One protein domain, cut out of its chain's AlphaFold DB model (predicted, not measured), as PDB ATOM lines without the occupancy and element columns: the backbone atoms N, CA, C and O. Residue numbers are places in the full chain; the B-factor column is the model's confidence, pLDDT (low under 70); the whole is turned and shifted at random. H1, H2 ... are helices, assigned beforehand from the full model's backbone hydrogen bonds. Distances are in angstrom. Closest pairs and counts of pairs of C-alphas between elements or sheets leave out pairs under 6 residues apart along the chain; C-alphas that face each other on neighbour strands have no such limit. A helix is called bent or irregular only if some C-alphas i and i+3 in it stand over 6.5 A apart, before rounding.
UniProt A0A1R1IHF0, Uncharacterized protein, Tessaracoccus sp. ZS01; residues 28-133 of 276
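AT A GLANCE: This is residues 28 to 133 of the 276 residues of an uncharacterized protein of Tessaracoccus sp. ZS01 (UniProt A0A1R1IHF0). Two long helices, H4 and H6, lie side by side; at one end H3 crosses H6, with H1 packed on H3. Beyond the other end lies little H5, and residues 109 to 115 stick out. The 106 printed residues hold six named helices, H1 to H6 in order: all helix, compact, radius of gyration 14.3 A, spans 44 by 29 by 19 A.

IN THESE COORDINATES: Find C-alpha 85 at (-101.305, -15.290, -136.189); H4, residues 85 to 100, runs 22.5 A. H6, residues 118 to 132, runs 20.5 A to (-96.578, -13.663, -139.252). Look for H1 at 34 to 40, irregular H2 at 46 to 53 (C-alphas 48 and 51 are 9.5 A apart), H3 at 58 to 65, H5 at 104 to 108.

HOW THE PARTS SIT: H4 and H6 touch, closest C-alphas Ala 96 and Ala 122, 4.0 A, opposite ways at a shallow 12 degrees. H6 touches H3 with residues 128 to 132 alone, closest C-alphas Lys 131 and Ala 58, 5.8 A. H3 touches H1, closest C-alphas Ala 64 and Ser 39, 5.4 A. H2 touches no helix; 1 of its 4 O i to N i+4 pairs and 3 of 5 O i to N i+3 pairs are within hydrogen-bond range; elsewhere every O i to N i+4 pair is.

THE WHOLE: The printed part has no cut. The H3 to H4 link is long, 19 residues. pLDDT is under 70 at residues 43, 68 to 82 and 103 to 117.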
ATOM      1  N   HIS A  28    -104.297   4.336-137.798       75.00
ATOM      2  CA  HIS A  28    -105.651   3.778-137.782       75.00
ATOM      3  C   HIS A  28    -105.899   2.672-138.828       75.00
ATOM      4  O   HIS A  28    -106.939   2.020-138.787       75.00
ATOM      5  N   LEU A  29    -104.988   2.495-139.790       75.94
ATOM      6  CA  LEU A  29    -105.028   1.433-140.801       75.94
ATOM      7  C   LEU A  29    -104.228   0.203-140.369       75.94
ATOM      8  O   LEU A  29    -104.388  -0.865-140.956       75.94
ATOM      9  N   ILE A  30    -103.356   0.341-139.369       80.00
ATOM     10  CA  ILE A  30    -102.536  -0.753-138.855       80.00
ATOM     11  C   ILE A  30    -103.409  -1.623-137.933       80.00
ATOM     12  O   ILE A  30    -104.134  -1.078-137.102       80.00
ATOM     13  N   PRO A  31    -103.362  -2.969-138.034       83.25
ATOM     14  CA  PRO A  31    -104.157  -3.838-137.171       83.25
ATOM     15  C   PRO A  31    -103.896  -3.592-135.680       83.25
ATOM     16  O   PRO A  31    -102.741  -3.554-135.241       83.25
ATOM     17  N   GLU A  32    -104.972  -3.518-134.894       84.25
ATOM     18  CA  GLU A  32    -104.936  -3.426-133.430       84.25
ATOM     19  C   GLU A  32    -104.529  -4.777-132.810       84.25
ATOM     20  O   GLU A  32    -105.328  -5.511-132.235       84.25
ATOM     21  N   ALA A  33    -103.254  -5.133-132.961       84.44
ATOM     22  CA  ALA A  33    -102.647  -6.338-132.410       84.44
ATOM     23  C   ALA A  33    -101.571  -5.953-131.387       84.44
ATOM     24  O   ALA A  33    -100.378  -6.113-131.633       84.44
ATOM     25  N   GLU A  34    -101.989  -5.405-130.240       83.31
ATOM     26  CA  GLU A  34    -101.076  -4.909-129.193       83.31
ATOM     27  C   GLU A  34    -100.033  -5.965-128.796       83.31
ATOM     28  O   GLU A  34     -98.843  -5.665-128.713       83.31
ATOM     29  N   TRP A  35    -100.462  -7.225-128.666       83.06
ATOM     30  CA  TRP A  35     -99.590  -8.364-128.375       83.06
ATOM     31  C   TRP A  35     -98.451  -8.527-129.393       83.06
ATOM     32  O   TRP A  35     -97.336  -8.891-129.022       83.06
ATOM     33  N   PHE A  36     -98.713  -8.250-130.671       86.88
ATOM     34  CA  PHE A  36     -97.751  -8.394-131.755       86.88
ATOM     35  C   PHE A  36     -96.751  -7.242-131.736       86.88
ATOM     36  O   PHE A  36     -95.547  -7.468-131.631       86.88
ATOM     37  N   TRP A  37     -97.249  -6.004-131.760       86.62
ATOM     38  CA  TRP A  37     -96.407  -4.809-131.806       86.62
ATOM     39  C   TRP A  37     -95.538  -4.667-130.557       86.62
ATOM     40  O   TRP A  37     -94.352  -4.355-130.675       86.62
ATOM     41  N   ALA A  38     -96.084  -4.978-129.378       84.44
ATOM     42  CA  ALA A  38     -95.319  -5.000-128.135       84.44
ATOM     43  C   ALA A  38     -94.198  -6.053-128.165       84.44
ATOM     44  O   ALA A  38     -93.107  -5.799-127.662       84.44
ATOM     45  N   SER A  39     -94.428  -7.211-128.800       82.25
ATOM     46  CA  SER A  39     -93.430  -8.289-128.905       82.25
ATOM     47  C   SER A  39     -92.262  -7.959-129.844       82.25
ATOM     48  O   SER A  39     -91.185  -8.548-129.712       82.25
ATOM     49  N   LEU A  40     -92.460  -7.043-130.798       84.94
ATOM     50  CA  LEU A  40     -91.424  -6.630-131.750       84.94
ATOM     51  C   LEU A  40     -90.613  -5.420-131.279       84.94
ATOM     52  O   LEU A  40     -89.563  -5.147-131.848       84.94
ATOM     53  N   GLN A  41     -91.057  -4.684-130.263       85.62
ATOM     54  CA  GLN A  41     -90.349  -3.507-129.765       85.62
ATOM     55  C   GLN A  41     -89.064  -3.914-129.010       85.62
ATOM     56  O   GLN A  41     -89.132  -4.617-128.004       85.62
ATOM     57  N   ARG A  42     -87.881  -3.477-129.474       78.06
ATOM     58  CA  ARG A  42     -86.574  -3.923-128.932       78.06
ATOM     59  C   ARG A  42     -85.630  -2.798-128.525       78.06
ATOM     60  O   ARG A  42     -84.993  -2.886-127.480       78.06
ATOM     61  N   PHE A  43     -85.513  -1.756-129.343       69.38
ATOM     62  CA  PHE A  43     -84.381  -0.825-129.233       69.38
ATOM     63  C   PHE A  43     -84.725   0.486-128.524       69.38
ATOM     64  O   PHE A  43     -83.866   1.094-127.887       69.38
ATOM     65  N   CYS A  44     -85.974   0.945-128.634       77.06
ATOM     66  CA  CYS A  44     -86.440   2.187-128.023       77.06
ATOM     67  C   CYS A  44     -87.970   2.186-127.870       77.06
ATOM     68  O   CYS A  44     -88.633   1.185-128.139       77.06
ATOM     69  N   VAL A  45     -88.543   3.316-127.450       78.94
ATOM     70  CA  VAL A  45     -89.984   3.573-127.565       78.94
ATOM     71  C   VAL A  45     -90.319   4.093-128.972       78.94
ATOM     72  O   VAL A  45     -89.559   4.915-129.502       78.94
ATOM     73  N   PRO A  46     -91.440   3.666-129.585       73.06
ATOM     74  CA  PRO A  46     -91.857   4.127-130.913       73.06
ATOM     75  C   PRO A  46     -91.938   5.654-131.025       73.06
ATOM     76  O   PRO A  46     -91.540   6.222-132.036       73.06
ATOM     77  N   ASP A  47     -92.318   6.343-129.945       71.12
ATOM     78  CA  ASP A  47     -92.372   7.812-129.889       71.12
ATOM     79  C   ASP A  47     -91.024   8.515-130.111       71.12
ATOM     80  O   ASP A  47     -90.992   9.715-130.412       71.12
ATOM     81  N   CYS A  48     -89.917   7.797-129.920       76.25
ATOM     82  CA  CYS A  48     -88.562   8.301-130.103       76.25
ATOM     83  C   CYS A  48     -87.955   7.850-131.437       76.25
ATOM     84  O   CYS A  48     -87.335   8.664-132.118       76.25
ATOM     85  N   CYS A  49     -88.140   6.581-131.817       72.44
ATOM     86  CA  CYS A  49     -87.438   5.975-132.955       72.44
ATOM     87  C   CYS A  49     -88.342   5.551-134.123       72.44
ATOM     88  O   CYS A  49     -87.836   5.043-135.123       72.44
ATOM     89  N   GLY A  50     -89.659   5.739-134.027       78.81
ATOM     90  CA  GLY A  50     -90.616   5.286-135.036       78.81
ATOM     91  C   GLY A  50     -90.465   3.790-135.322       78.81
ATOM     92  O   GLY A  50     -90.330   2.987-134.399       78.81
ATOM     93  N   LEU A  51     -90.415   3.421-136.607       77.56
ATOM     94  CA  LEU A  51     -90.223   2.029-137.030       77.56
ATOM     95  C   LEU A  51     -88.904   1.407-136.552       77.56
ATOM     96  O   LEU A  51     -88.850   0.200-136.346       77.56
ATOM     97  N   ALA A  52     -87.855   2.203-136.320       78.50
ATOM     98  CA  ALA A  52     -86.578   1.685-135.825       78.50
ATOM     99  C   ALA A  52     -86.646   1.209-134.360       78.50
ATOM    100  O   ALA A  52     -85.692   0.617-133.859       78.50
ATOM    101  N   ALA A  53     -87.761   1.451-133.658       82.56
ATOM    102  CA  ALA A  53     -88.009   0.864-132.345       82.56
ATOM    103  C   ALA A  53     -88.277  -0.652-132.410       82.56
ATOM    104  O   ALA A  53     -88.123  -1.330-131.390       82.56
ATOM    105  N   TYR A  54     -88.663  -1.175-133.579       85.50
ATOM    106  CA  TYR A  54     -89.108  -2.553-133.767       85.50
ATOM    107  C   TYR A  54     -88.053  -3.420-134.468       85.50
ATOM    108  O   TYR A  54     -87.317  -2.953-135.336       85.50
ATOM    109  N   ASP A  55     -88.015  -4.705-134.121       86.12
ATOM    110  CA  ASP A  55     -87.295  -5.742-134.853       86.12
ATOM    111  C   ASP A  55     -88.271  -6.560-135.707       86.12
ATOM    112  O   ASP A  55     -89.002  -7.415-135.211       86.12
ATOM    113  N   PHE A  56     -88.253  -6.305-137.015       87.69
ATOM    114  CA  PHE A  56     -89.061  -7.018-138.005       87.69
ATOM    115  C   PHE A  56     -88.360  -8.263-138.576       87.69
ATOM    116  O   PHE A  56     -88.730  -8.741-139.655       87.69
ATOM    117  N   SER A  57     -87.325  -8.790-137.914       84.38
ATOM    118  CA  SER A  57     -86.692 -10.048-138.317       84.38
ATOM    119  C   SER A  57     -87.700 -11.204-138.331       84.38
ATOM    120  O   SER A  57     -88.671 -11.230-137.570       84.38
ATOM    121  N   ALA A  58     -87.479 -12.186-139.211       80.44
ATOM    122  CA  ALA A  58     -88.351 -13.359-139.303       80.44
ATOM    123  C   ALA A  58     -88.416 -14.133-137.973       80.44
ATOM    124  O   ALA A  58     -89.477 -14.624-137.608       80.44
ATOM    125  N   GLU A  59     -87.306 -14.191-137.228       81.25
ATOM    126  CA  GLU A  59     -87.245 -14.820-135.905       81.25
ATOM    127  C   GLU A  59     -88.126 -14.086-134.885       81.25
ATOM    128  O   GLU A  59     -88.942 -14.722-134.216       81.25
ATOM    129  N   SER A  60     -88.031 -12.753-134.808       84.31
ATOM    130  CA  SER A  60     -88.846 -11.952-133.887       84.31
ATOM    131  C   SER A  60     -90.336 -12.023-134.211       84.31
ATOM    132  O   SER A  60     -91.153 -12.177-133.300       84.31
ATOM    133  N   VAL A  61     -90.704 -11.996-135.494       85.62
ATOM    134  CA  VAL A  61     -92.099 -12.160-135.931       85.62
ATOM    135  C   VAL A  61     -92.621 -13.567-135.619       85.62
ATOM    136  O   VAL A  61     -93.686 -13.700-135.017       85.62
ATOM    137  N   ALA A  62     -91.860 -14.620-135.932       79.44
ATOM    138  CA  ALA A  62     -92.225 -16.003-135.613       79.44
ATOM    139  C   ALA A  62     -92.430 -16.220-134.107       79.44
ATOM    140  O   ALA A  62     -93.382 -16.882-133.670       79.44
ATOM    141  N   TRP A  63     -91.539 -15.642-133.300       81.31
ATOM    142  CA  TRP A  63     -91.618 -15.686-131.849       81.31
ATOM    143  C   TRP A  63     -92.836 -14.922-131.318       81.31
ATOM    144  O   TRP A  63     -93.564 -15.460-130.481       81.31
ATOM    145  N   ALA A  64     -93.129 -13.722-131.832       85.31
ATOM    146  CA  ALA A  64     -94.345 -12.988-131.479       85.31
ATOM    147  C   ALA A  64     -95.596 -13.843-131.763       85.31
ATOM    148  O   ALA A  64     -96.433 -14.056-130.884       85.31
ATOM    149  N   CYS A  65     -95.663 -14.442-132.952       82.25
ATOM    150  CA  CYS A  65     -96.859 -15.090-133.486       82.25
ATOM    151  C   CYS A  65     -97.187 -16.496-132.973       82.25
ATOM    152  O   CYS A  65     -98.276 -16.990-133.246       82.25
ATOM    153  N   GLY A  66     -96.317 -17.206-132.262       75.12
ATOM    154  CA  GLY A  66     -96.718 -18.531-131.747       75.12
ATOM    155  C   GLY A  66     -95.616 -19.540-131.650       75.12
ATOM    156  O   GLY A  66     -95.613 -20.353-130.731       75.12
ATOM    157  N   TRP A  67     -94.762 -19.505-132.658       72.19
ATOM    158  CA  TRP A  67     -94.267 -20.721-133.284       72.19
ATOM    159  C   TRP A  67     -92.753 -20.693-133.518       72.19
ATOM    160  O   TRP A  67     -92.183 -21.704-133.911       72.19
ATOM    161  N   GLY A  68     -92.078 -19.584-133.200       65.81
ATOM    162  CA  GLY A  68     -90.628 -19.555-133.006       65.81
ATOM    163  C   GLY A  68     -90.227 -20.189-131.667       65.81
ATOM    164  O   GLY A  68     -90.767 -19.836-130.617       65.81
ATOM    165  N   THR A  69     -89.275 -21.125-131.691       59.28
ATOM    166  CA  THR A  69     -88.748 -21.813-130.492       59.28
ATOM    167  C   THR A  69     -87.576 -21.079-129.845       59.28
ATOM    168  O   THR A  69     -87.306 -21.266-128.657       59.28
ATOM    169  N   SER A  70     -86.902 -20.223-130.610       62.53
ATOM    170  CA  SER A  70     -85.762 -19.432-130.161       62.53
ATOM    171  C   SER A  70     -86.237 -18.049-129.738       62.53
ATOM    172  O   SER A  70     -86.913 -17.341-130.482       62.53
ATOM    173  N   ARG A  71     -85.919 -17.683-128.496       66.06
ATOM    174  CA  ARG A  71     -86.123 -16.333-127.979       66.06
ATOM    175  C   ARG A  71     -84.996 -15.443-128.526       66.06
ATOM    176  O   ARG A  71     -83.838 -15.769-128.255       66.06
ATOM    177  N   PRO A  72     -85.299 -14.310-129.186       66.88
ATOM    178  CA  PRO A  72     -84.279 -13.336-129.554       66.88
ATOM    179  C   PRO A  72     -83.506 -12.871-128.314       66.88
ATOM    180  O   PRO A  72     -84.073 -12.674-127.233       66.88
ATOM    181  N   THR A  73     -82.192 -12.738-128.446       58.25
ATOM    182  CA  THR A  73     -81.264 -12.455-127.346       58.25
ATOM    183  C   THR A  73     -81.338 -10.982-126.904       58.25
ATOM    184  O   THR A  73     -80.460 -10.221-127.264       58.25
ATOM    185  N   GLU A  74     -82.393 -10.578-126.167       56.94
ATOM    186  CA  GLU A  74     -82.426  -9.543-125.090       56.94
ATOM    187  C   GLU A  74     -83.855  -9.011-124.766       56.94
ATOM    188  O   GLU A  74     -84.665  -8.786-125.664       56.94
ATOM    189  N   GLY A  75     -84.137  -8.807-123.457       53.25
ATOM    190  CA  GLY A  75     -85.308  -8.114-122.856       53.25
ATOM    191  C   GLY A  75     -86.688  -8.789-123.024       53.25
ATOM    192  O   GLY A  75     -87.211  -8.824-124.127       53.25
ATOM    193  N   ASP A  76     -87.288  -9.358-121.962       50.84
ATOM    194  CA  ASP A  76     -88.646  -9.984-121.983       50.84
ATOM    195  C   ASP A  76     -89.724  -9.009-122.526       50.84
ATOM    196  O   ASP A  76     -89.599  -7.815-122.279       50.84
ATOM    197  N   TRP A  77     -90.738  -9.404-123.325       57.12
ATOM    198  CA  TRP A  77     -91.886 -10.269-122.969       57.12
ATOM    199  C   TRP A  77     -92.516 -11.044-124.139       57.12
ATOM    200  O   TRP A  77     -92.717 -10.500-125.222       57.12
ATOM    201  N   ARG A  78     -92.994 -12.257-123.834       56.91
ATOM    202  CA  ARG A  78     -94.199 -12.868-124.414       56.91
ATOM    203  C   ARG A  78     -95.200 -12.963-123.259       56.91
ATOM    204  O   ARG A  78     -94.983 -13.772-122.364       56.91
ATOM    205  N   ALA A  79     -96.213 -12.102-123.201       49.75
ATOM    206  CA  ALA A  79     -97.206 -12.125-122.122       49.75
ATOM    207  C   ALA A  79     -98.509 -12.755-122.636       49.75
ATOM    208  O   ALA A  79     -99.373 -12.065-123.161       49.75
ATOM    209  N   ASP A  80     -98.582 -14.084-122.555       56.75
ATOM    210  CA  ASP A  80     -99.780 -14.942-122.502       56.75
ATOM    211  C   ASP A  80    -100.956 -14.715-123.469       56.75
ATOM    212  O   ASP A  80    -102.047 -15.246-123.258       56.75
ATOM    213  N   SER A  81    -100.772 -14.017-124.583       56.62
ATOM    214  CA  SER A  81    -101.759 -14.035-125.665       56.62
ATOM    215  C   SER A  81    -101.095 -13.841-127.021       56.62
ATOM    216  O   SER A  81    -100.964 -12.710-127.471       56.62
ATOM    217  N   PRO A  82    -100.697 -14.928-127.713       62.94
ATOM    218  CA  PRO A  82    -100.106 -14.844-129.051       62.94
ATOM    219  C   PRO A  82    -101.100 -14.403-130.138       62.94
ATOM    220  O   PRO A  82    -100.741 -14.407-131.310       62.94
ATOM    221  N   GLY A  83    -102.352 -14.097-129.772       71.94
ATOM    222  CA  GLY A  83    -103.449 -13.891-130.713       71.94
ATOM    223  C   GLY A  83    -103.622 -15.064-131.684       71.94
ATOM    224  O   GLY A  83    -103.083 -16.154-131.480       71.94
ATOM    225  N   ASP A  84    -104.382 -14.842-132.756       81.19
ATOM    226  CA  ASP A  84    -104.367 -15.716-133.928       81.19
ATOM    227  C   ASP A  84    -103.444 -15.103-134.990       81.19
ATOM    228  O   ASP A  84    -103.759 -14.098-135.630       81.19
ATOM    229  N   ALA A  85    -102.281 -15.719-135.194       83.12
ATOM    230  CA  ALA A  85    -101.305 -15.290-136.189       83.12
ATOM    231  C   ALA A  85    -101.854 -15.286-137.628       83.12
ATOM    232  O   ALA A  85    -101.425 -14.478-138.455       83.12
ATOM    233  N   ARG A  86    -102.819 -16.159-137.946       77.31
ATOM    234  CA  ARG A  86    -103.483 -16.176-139.259       77.31
ATOM    235  C   ARG A  86    -104.425 -14.990-139.404       77.31
ATOM    236  O   ARG A  86    -104.475 -14.388-140.477       77.31
ATOM    237  N   GLU A  87    -105.149 -14.649-138.341       80.94
ATOM    238  CA  GLU A  87    -105.995 -13.455-138.298       80.94
ATOM    239  C   GLU A  87    -105.150 -12.185-138.439       80.94
ATOM    240  O   GLU A  87    -105.462 -11.343-139.281       80.94
ATOM    241  N   LEU A  88    -104.022 -12.098-137.724       85.81
ATOM    242  CA  LEU A  88    -103.055 -11.010-137.871       85.81
ATOM    243  C   LEU A  88    -102.535 -10.908-139.310       85.81
ATOM    244  O   LEU A  88    -102.572  -9.831-139.896       85.81
ATOM    245  N   ALA A  89    -102.080 -12.016-139.903       82.69
ATOM    246  CA  ALA A  89    -101.587 -12.018-141.277       82.69
ATOM    247  C   ALA A  89    -102.661 -11.552-142.274       82.69
ATOM    248  O   ALA A  89    -102.366 -10.791-143.195       82.69
ATOM    249  N   ARG A  90    -103.923 -11.962-142.086       79.69
ATOM    250  CA  ARG A  90    -105.050 -11.470-142.893       79.69
ATOM    251  C   ARG A  90    -105.251  -9.966-142.704       79.69
ATOM    252  O   ARG A  90    -105.354  -9.253-143.699       79.69
ATOM    253  N   ALA A  91    -105.277  -9.484-141.464       83.50
ATOM    254  CA  ALA A  91    -105.472  -8.070-141.156       83.50
ATOM    255  C   ALA A  91    -104.342  -7.194-141.724       83.50
ATOM    256  O   ALA A  91    -104.614  -6.147-142.302       83.50
ATOM    257  N   LEU A  92    -103.088  -7.652-141.641       84.56
ATOM    258  CA  LEU A  92    -101.927  -6.978-142.228       84.56
ATOM    259  C   LEU A  92    -102.024  -6.880-143.761       84.56
ATOM    260  O   LEU A  92    -101.711  -5.832-144.319       84.56
ATOM    261  N   ARG A  93    -102.511  -7.925-144.452       83.44
ATOM    262  CA  ARG A  93    -102.751  -7.871-145.911       83.44
ATOM    263  C   ARG A  93    -103.838  -6.867-146.281       83.44
ATOM    264  O   ARG A  93    -103.630  -6.067-147.186       83.44
ATOM    265  N   VAL A  94    -104.959  -6.870-145.556       82.81
ATOM    266  CA  VAL A  94    -106.042  -5.892-145.762       82.81
ATOM    267  C   VAL A  94    -105.521  -4.471-145.542       82.81
ATOM    268  O   VAL A  94    -105.760  -3.593-146.366       82.81
ATOM    269  N   ALA A  95    -104.753  -4.248-144.474       82.31
ATOM    270  CA  ALA A  95    -104.123  -2.963-144.201       82.31
ATOM    271  C   ALA A  95    -103.190  -2.531-145.344       82.31
ATOM    272  O   ALA A  95    -103.268  -1.389-145.791       82.31
ATOM    273  N   ALA A  96    -102.365  -3.441-145.874       81.31
ATOM    274  CA  ALA A  96    -101.486  -3.158-147.008       81.31
ATOM    275  C   ALA A  96    -102.266  -2.721-148.263       81.31
ATOM    276  O   ALA A  96    -101.879  -1.758-148.926       81.31
ATOM    277  N   GLU A  97    -103.378  -3.388-148.584       82.38
ATOM    278  CA  GLU A  97    -104.244  -3.016-149.711       82.38
ATOM    279  C   GLU A  97    -104.898  -1.645-149.511       82.38
ATOM    280  O   GLU A  97    -104.891  -0.821-150.427       82.38
ATOM    281  N   VAL A  98    -105.414  -1.372-148.309       82.62
ATOM    282  CA  VAL A  98    -106.021  -0.075-147.987       82.62
ATOM    283  C   VAL A  98    -104.981   1.038-148.067       82.62
ATOM    284  O   VAL A  98    -105.255   2.063-148.686       82.62
ATOM    285  N   VAL A  99    -103.777   0.824-147.523       80.19
ATOM    286  CA  VAL A  99    -102.665   1.783-147.586       80.19
ATOM    287  C   VAL A  99    -102.265   2.072-149.036       80.19
ATOM    288  O   VAL A  99    -102.089   3.236-149.379       80.19
ATOM    289  N   ARG A 100    -102.206   1.069-149.925       80.50
ATOM    290  CA  ARG A 100    -101.966   1.292-151.371       80.50
ATOM    291  C   ARG A 100    -103.051   2.135-152.039       80.50
ATOM    292  O   ARG A 100    -102.783   2.795-153.037       80.50
ATOM    293  N   GLY A 101    -104.272   2.099-151.509       79.00
ATOM    294  CA  GLY A 101    -105.383   2.933-151.957       79.00
ATOM    295  C   GLY A 101    -105.379   4.355-151.385       79.00
ATOM    296  O   GLY A 101    -106.219   5.158-151.794       79.00
ATOM    297  N   VAL A 102    -104.478   4.681-150.447       78.12
ATOM    298  CA  VAL A 102    -104.387   6.020-149.851       78.12
ATOM    299  C   VAL A 102    -103.827   7.012-150.874       78.12
ATOM    300  O   VAL A 102    -102.817   6.787-151.533       78.12
ATOM    301  N   ASP A 103    -104.546   8.123-150.991       67.44
ATOM    302  CA  ASP A 103    -104.554   9.108-152.072       67.44
ATOM    303  C   ASP A 103    -103.161   9.553-152.589       67.44
ATOM    304  O   ASP A 103    -102.380  10.212-151.894       67.44
ATOM    305  N   ALA A 104    -102.886   9.287-153.873       58.97
ATOM    306  CA  ALA A 104    -101.677   9.703-154.605       58.97
ATOM    307  C   ALA A 104    -101.305  11.214-154.517       58.97
ATOM    308  O   ALA A 104    -100.112  11.546-154.530       58.97
ATOM    309  N   PRO A 105    -102.254  12.169-154.402       61.38
ATOM    310  CA  PRO A 105    -101.972  13.580-154.139       61.38
ATOM    311  C   PRO A 105    -101.262  13.836-152.803       61.38
ATOM    312  O   PRO A 105    -100.406  14.719-152.746       61.38
ATOM    313  N   ALA A 106    -101.555  13.067-151.746       60.56
ATOM    314  CA  ALA A 106    -100.879  13.212-150.454       60.56
ATOM    315  C   ALA A 106     -99.420  12.733-150.521       60.56
ATOM    316  O   ALA A 106     -98.530  13.348-149.930       60.56
ATOM    317  N   VAL A 107     -99.168  11.682-151.311       55.41
ATOM    318  CA  VAL A 107     -97.821  11.174-151.622       55.41
ATOM    319  C   VAL A 107     -97.020  12.221-152.389       55.41
ATOM    320  O   VAL A 107     -95.889  12.538-152.034       55.41
ATOM    321  N   THR A 108     -97.646  12.834-153.395       56.97
ATOM    322  CA  THR A 108     -97.035  13.888-154.222       56.97
ATOM    323  C   THR A 108     -96.714  15.150-153.409       56.97
ATOM    324  O   THR A 108     -95.763  15.864-153.718       56.97
ATOM    325  N   ALA A 109     -97.486  15.421-152.352       63.19
ATOM    326  CA  ALA A 109     -97.279  16.550-151.450       63.19
ATOM    327  C   ALA A 109     -96.195  16.308-150.379       63.19
ATOM    328  O   ALA A 109     -95.958  17.194-149.559       63.19
ATOM    329  N   ASN A 110     -95.525  15.147-150.392       58.16
ATOM    330  CA  ASN A 110     -94.465  14.783-149.446       58.16
ATOM    331  C   ASN A 110     -94.922  14.864-147.974       58.16
ATOM    332  O   ASN A 110     -94.158  15.235-147.086       58.16
ATOM    333  N   LEU A 111     -96.197  14.543-147.722       55.94
ATOM    334  CA  LEU A 111     -96.832  14.605-146.398       55.94
ATOM    335  C   LEU A 111     -96.573  13.352-145.546       55.94
ATOM    336  O   LEU A 111     -97.211  13.162-144.510       55.94
ATOM    337  N   PHE A 112     -95.652  12.496-145.988       56.38
ATOM    338  CA  PHE A 112     -95.206  11.307-145.279       56.38
ATOM    339  C   PHE A 112     -93.771  11.517-144.799       56.38
ATOM    340  O   PHE A 112     -92.935  12.070-145.512       56.38
ATOM    341  N   ASN A 113     -93.494  11.105-143.567       52.12
ATOM    342  CA  ASN A 113     -92.243  11.412-142.889       52.12
ATOM    343  C   ASN A 113     -91.072  10.599-143.477       52.12
ATOM    344  O   ASN A 113     -91.076   9.375-143.360       52.12
ATOM    345  N   ASP A 114     -90.130  11.300-144.117       51.75
ATOM    346  CA  ASP A 114     -88.752  10.998-144.575       51.75
ATOM    347  C   ASP A 114     -88.347   9.613-145.146       51.75
ATOM    348  O   ASP A 114     -87.278   9.520-145.745       51.75
ATOM    349  N   ILE A 115     -89.127   8.530-145.025       46.75
ATOM    350  CA  ILE A 115     -88.736   7.184-145.503       46.75
ATOM    351  C   ILE A 115     -89.888   6.390-146.149       46.75
ATOM    352  O   ILE A 115     -89.627   5.401-146.825       46.75
ATOM    353  N   LEU A 116     -91.160   6.767-145.989       58.72
ATOM    354  CA  LEU A 116     -92.241   5.810-146.246       58.72
ATOM    355  C   LEU A 116     -93.372   6.413-147.070       58.72
ATOM    356  O   LEU A 116     -94.307   7.011-146.540       58.72
ATOM    357  N   THR A 117     -93.301   6.213-148.383       69.31
ATOM    358  CA  THR A 117     -94.498   6.317-149.222       69.31
ATOM    359  C   THR A 117     -95.522   5.264-148.769       69.31
ATOM    360  O   THR A 117     -95.141   4.276-148.123       69.31
ATOM    361  N   PRO A 118     -96.815   5.412-149.100       71.75
ATOM    362  CA  PRO A 118     -97.799   4.360-148.853       71.75
ATOM    363  C   PRO A 118     -97.353   2.988-149.372       71.75
ATOM    364  O   PRO A 118     -97.555   1.984-148.699       71.75
ATOM    365  N   GLU A 119     -96.657   2.932-150.507       76.25
ATOM    366  CA  GLU A 119     -96.103   1.689-151.054       76.25
ATOM    367  C   GLU A 119     -95.097   1.040-150.102       76.25
ATOM    368  O   GLU A 119     -95.187  -0.156-149.847       76.25
ATOM    369  N   SER A 120     -94.197   1.823-149.500       76.31
ATOM    370  CA  SER A 120     -93.196   1.291-148.562       76.31
ATOM    371  C   SER A 120     -93.845   0.722-147.294       76.31
ATOM    372  O   SER A 120     -93.408  -0.304-146.774       76.31
ATOM    373  N   TYR A 121     -94.920   1.355-146.809       76.81
ATOM    374  CA  TYR A 121     -95.714   0.819-145.702       76.81
ATOM    375  C   TYR A 121     -96.483  -0.439-146.096       76.81
ATOM    376  O   TYR A 121     -96.508  -1.402-145.336       76.81
ATOM    377  N   ALA A 122     -97.098  -0.453-147.276       80.12
ATOM    378  CA  ALA A 122     -97.817  -1.620-147.759       80.12
ATOM    379  C   ALA A 122     -96.890  -2.825-147.946       80.12
ATOM    380  O   ALA A 122     -97.258  -3.941-147.581       80.12
ATOM    381  N   ASP A 123     -95.681  -2.605-148.456       78.75
ATOM    382  CA  ASP A 123     -94.688  -3.660-148.635       78.75
ATOM    383  C   ASP A 123     -94.176  -4.183-147.289       78.75
ATOM    384  O   ASP A 123     -94.068  -5.397-147.115       78.75
ATOM    385  N   LEU A 124     -93.968  -3.305-146.298       82.12
ATOM    386  CA  LEU A 124     -93.675  -3.717-144.921       82.12
ATOM    387  C   LEU A 124     -94.815  -4.556-144.325       82.12
ATOM    388  O   LEU A 124     -94.565  -5.614-143.755       82.12
ATOM    389  N   LEU A 125     -96.066  -4.110-144.446       83.62
ATOM    390  CA  LEU A 125     -97.222  -4.835-143.910       83.62
ATOM    391  C   LEU A 125     -97.397  -6.199-144.589       83.62
ATOM    392  O   LEU A 125     -97.722  -7.180-143.921       83.62
ATOM    393  N   LEU A 126     -97.139  -6.286-145.895       78.56
ATOM    394  CA  LEU A 126     -97.180  -7.538-146.641       78.56
ATOM    395  C   LEU A 126     -96.047  -8.490-146.227       78.56
ATOM    396  O   LEU A 126     -96.289  -9.681-146.029       78.56
ATOM    397  N   ASP A 127     -94.832  -7.975-146.045       81.31
ATOM    398  CA  ASP A 127     -93.697  -8.732-145.516       81.31
ATOM    399  C   ASP A 127     -93.988  -9.262-144.103       81.31
ATOM    400  O   ASP A 127     -93.826 -10.455-143.838       81.31
ATOM    401  N   LEU A 128     -94.533  -8.422-143.218       83.19
ATOM    402  CA  LEU A 128     -94.971  -8.842-141.889       83.19
ATOM    403  C   LEU A 128     -96.095  -9.870-141.951       83.19
ATOM    404  O   LEU A 128     -96.058 -10.824-141.184       83.19
ATOM    405  N   ALA A 129     -97.058  -9.742-142.864       81.44
ATOM    406  CA  ALA A 129     -98.108 -10.742-143.040       81.44
ATOM    407  C   ALA A 129     -97.537 -12.104-143.450       81.44
ATOM    408  O   ALA A 129     -97.990 -13.137-142.959       81.44
ATOM    409  N   ASN A 130     -96.539 -12.109-144.334       76.88
ATOM    410  CA  ASN A 130     -95.871 -13.327-144.782       76.88
ATOM    411  C   ASN A 130     -95.032 -13.955-143.669       76.88
ATOM    412  O   ASN A 130     -95.050 -15.171-143.509       76.88
ATOM    413  N   LYS A 131     -94.347 -13.130-142.871       81.75
ATOM    414  CA  LYS A 131     -93.591 -13.581-141.701       81.75
ATOM    415  C   LYS A 131     -94.487 -14.031-140.551       81.75
ATOM    416  O   LYS A 131     -94.079 -14.919-139.822       81.75
ATOM    417  N   ALA A 132     -95.649 -13.402-140.354       78.81
ATOM    418  CA  ALA A 132     -96.578 -13.663-139.252       78.81
ATOM    419  C   ALA A 132     -97.471 -14.865-139.527       78.81
ATOM    420  O   ALA A 132     -97.812 -15.597-138.595       78.81
ATOM    421  N   ALA A 133     -97.835 -15.083-140.796       73.31
ATOM    422  CA  ALA A 133     -98.478 -16.315-141.207       73.31
ATOM    423  C   ALA A 133     -97.607 -17.459-140.677       73.31
ATOM    424  O   ALA A 133     -96.420 -17.492-141.015       73.31
TER     425      ALA A 133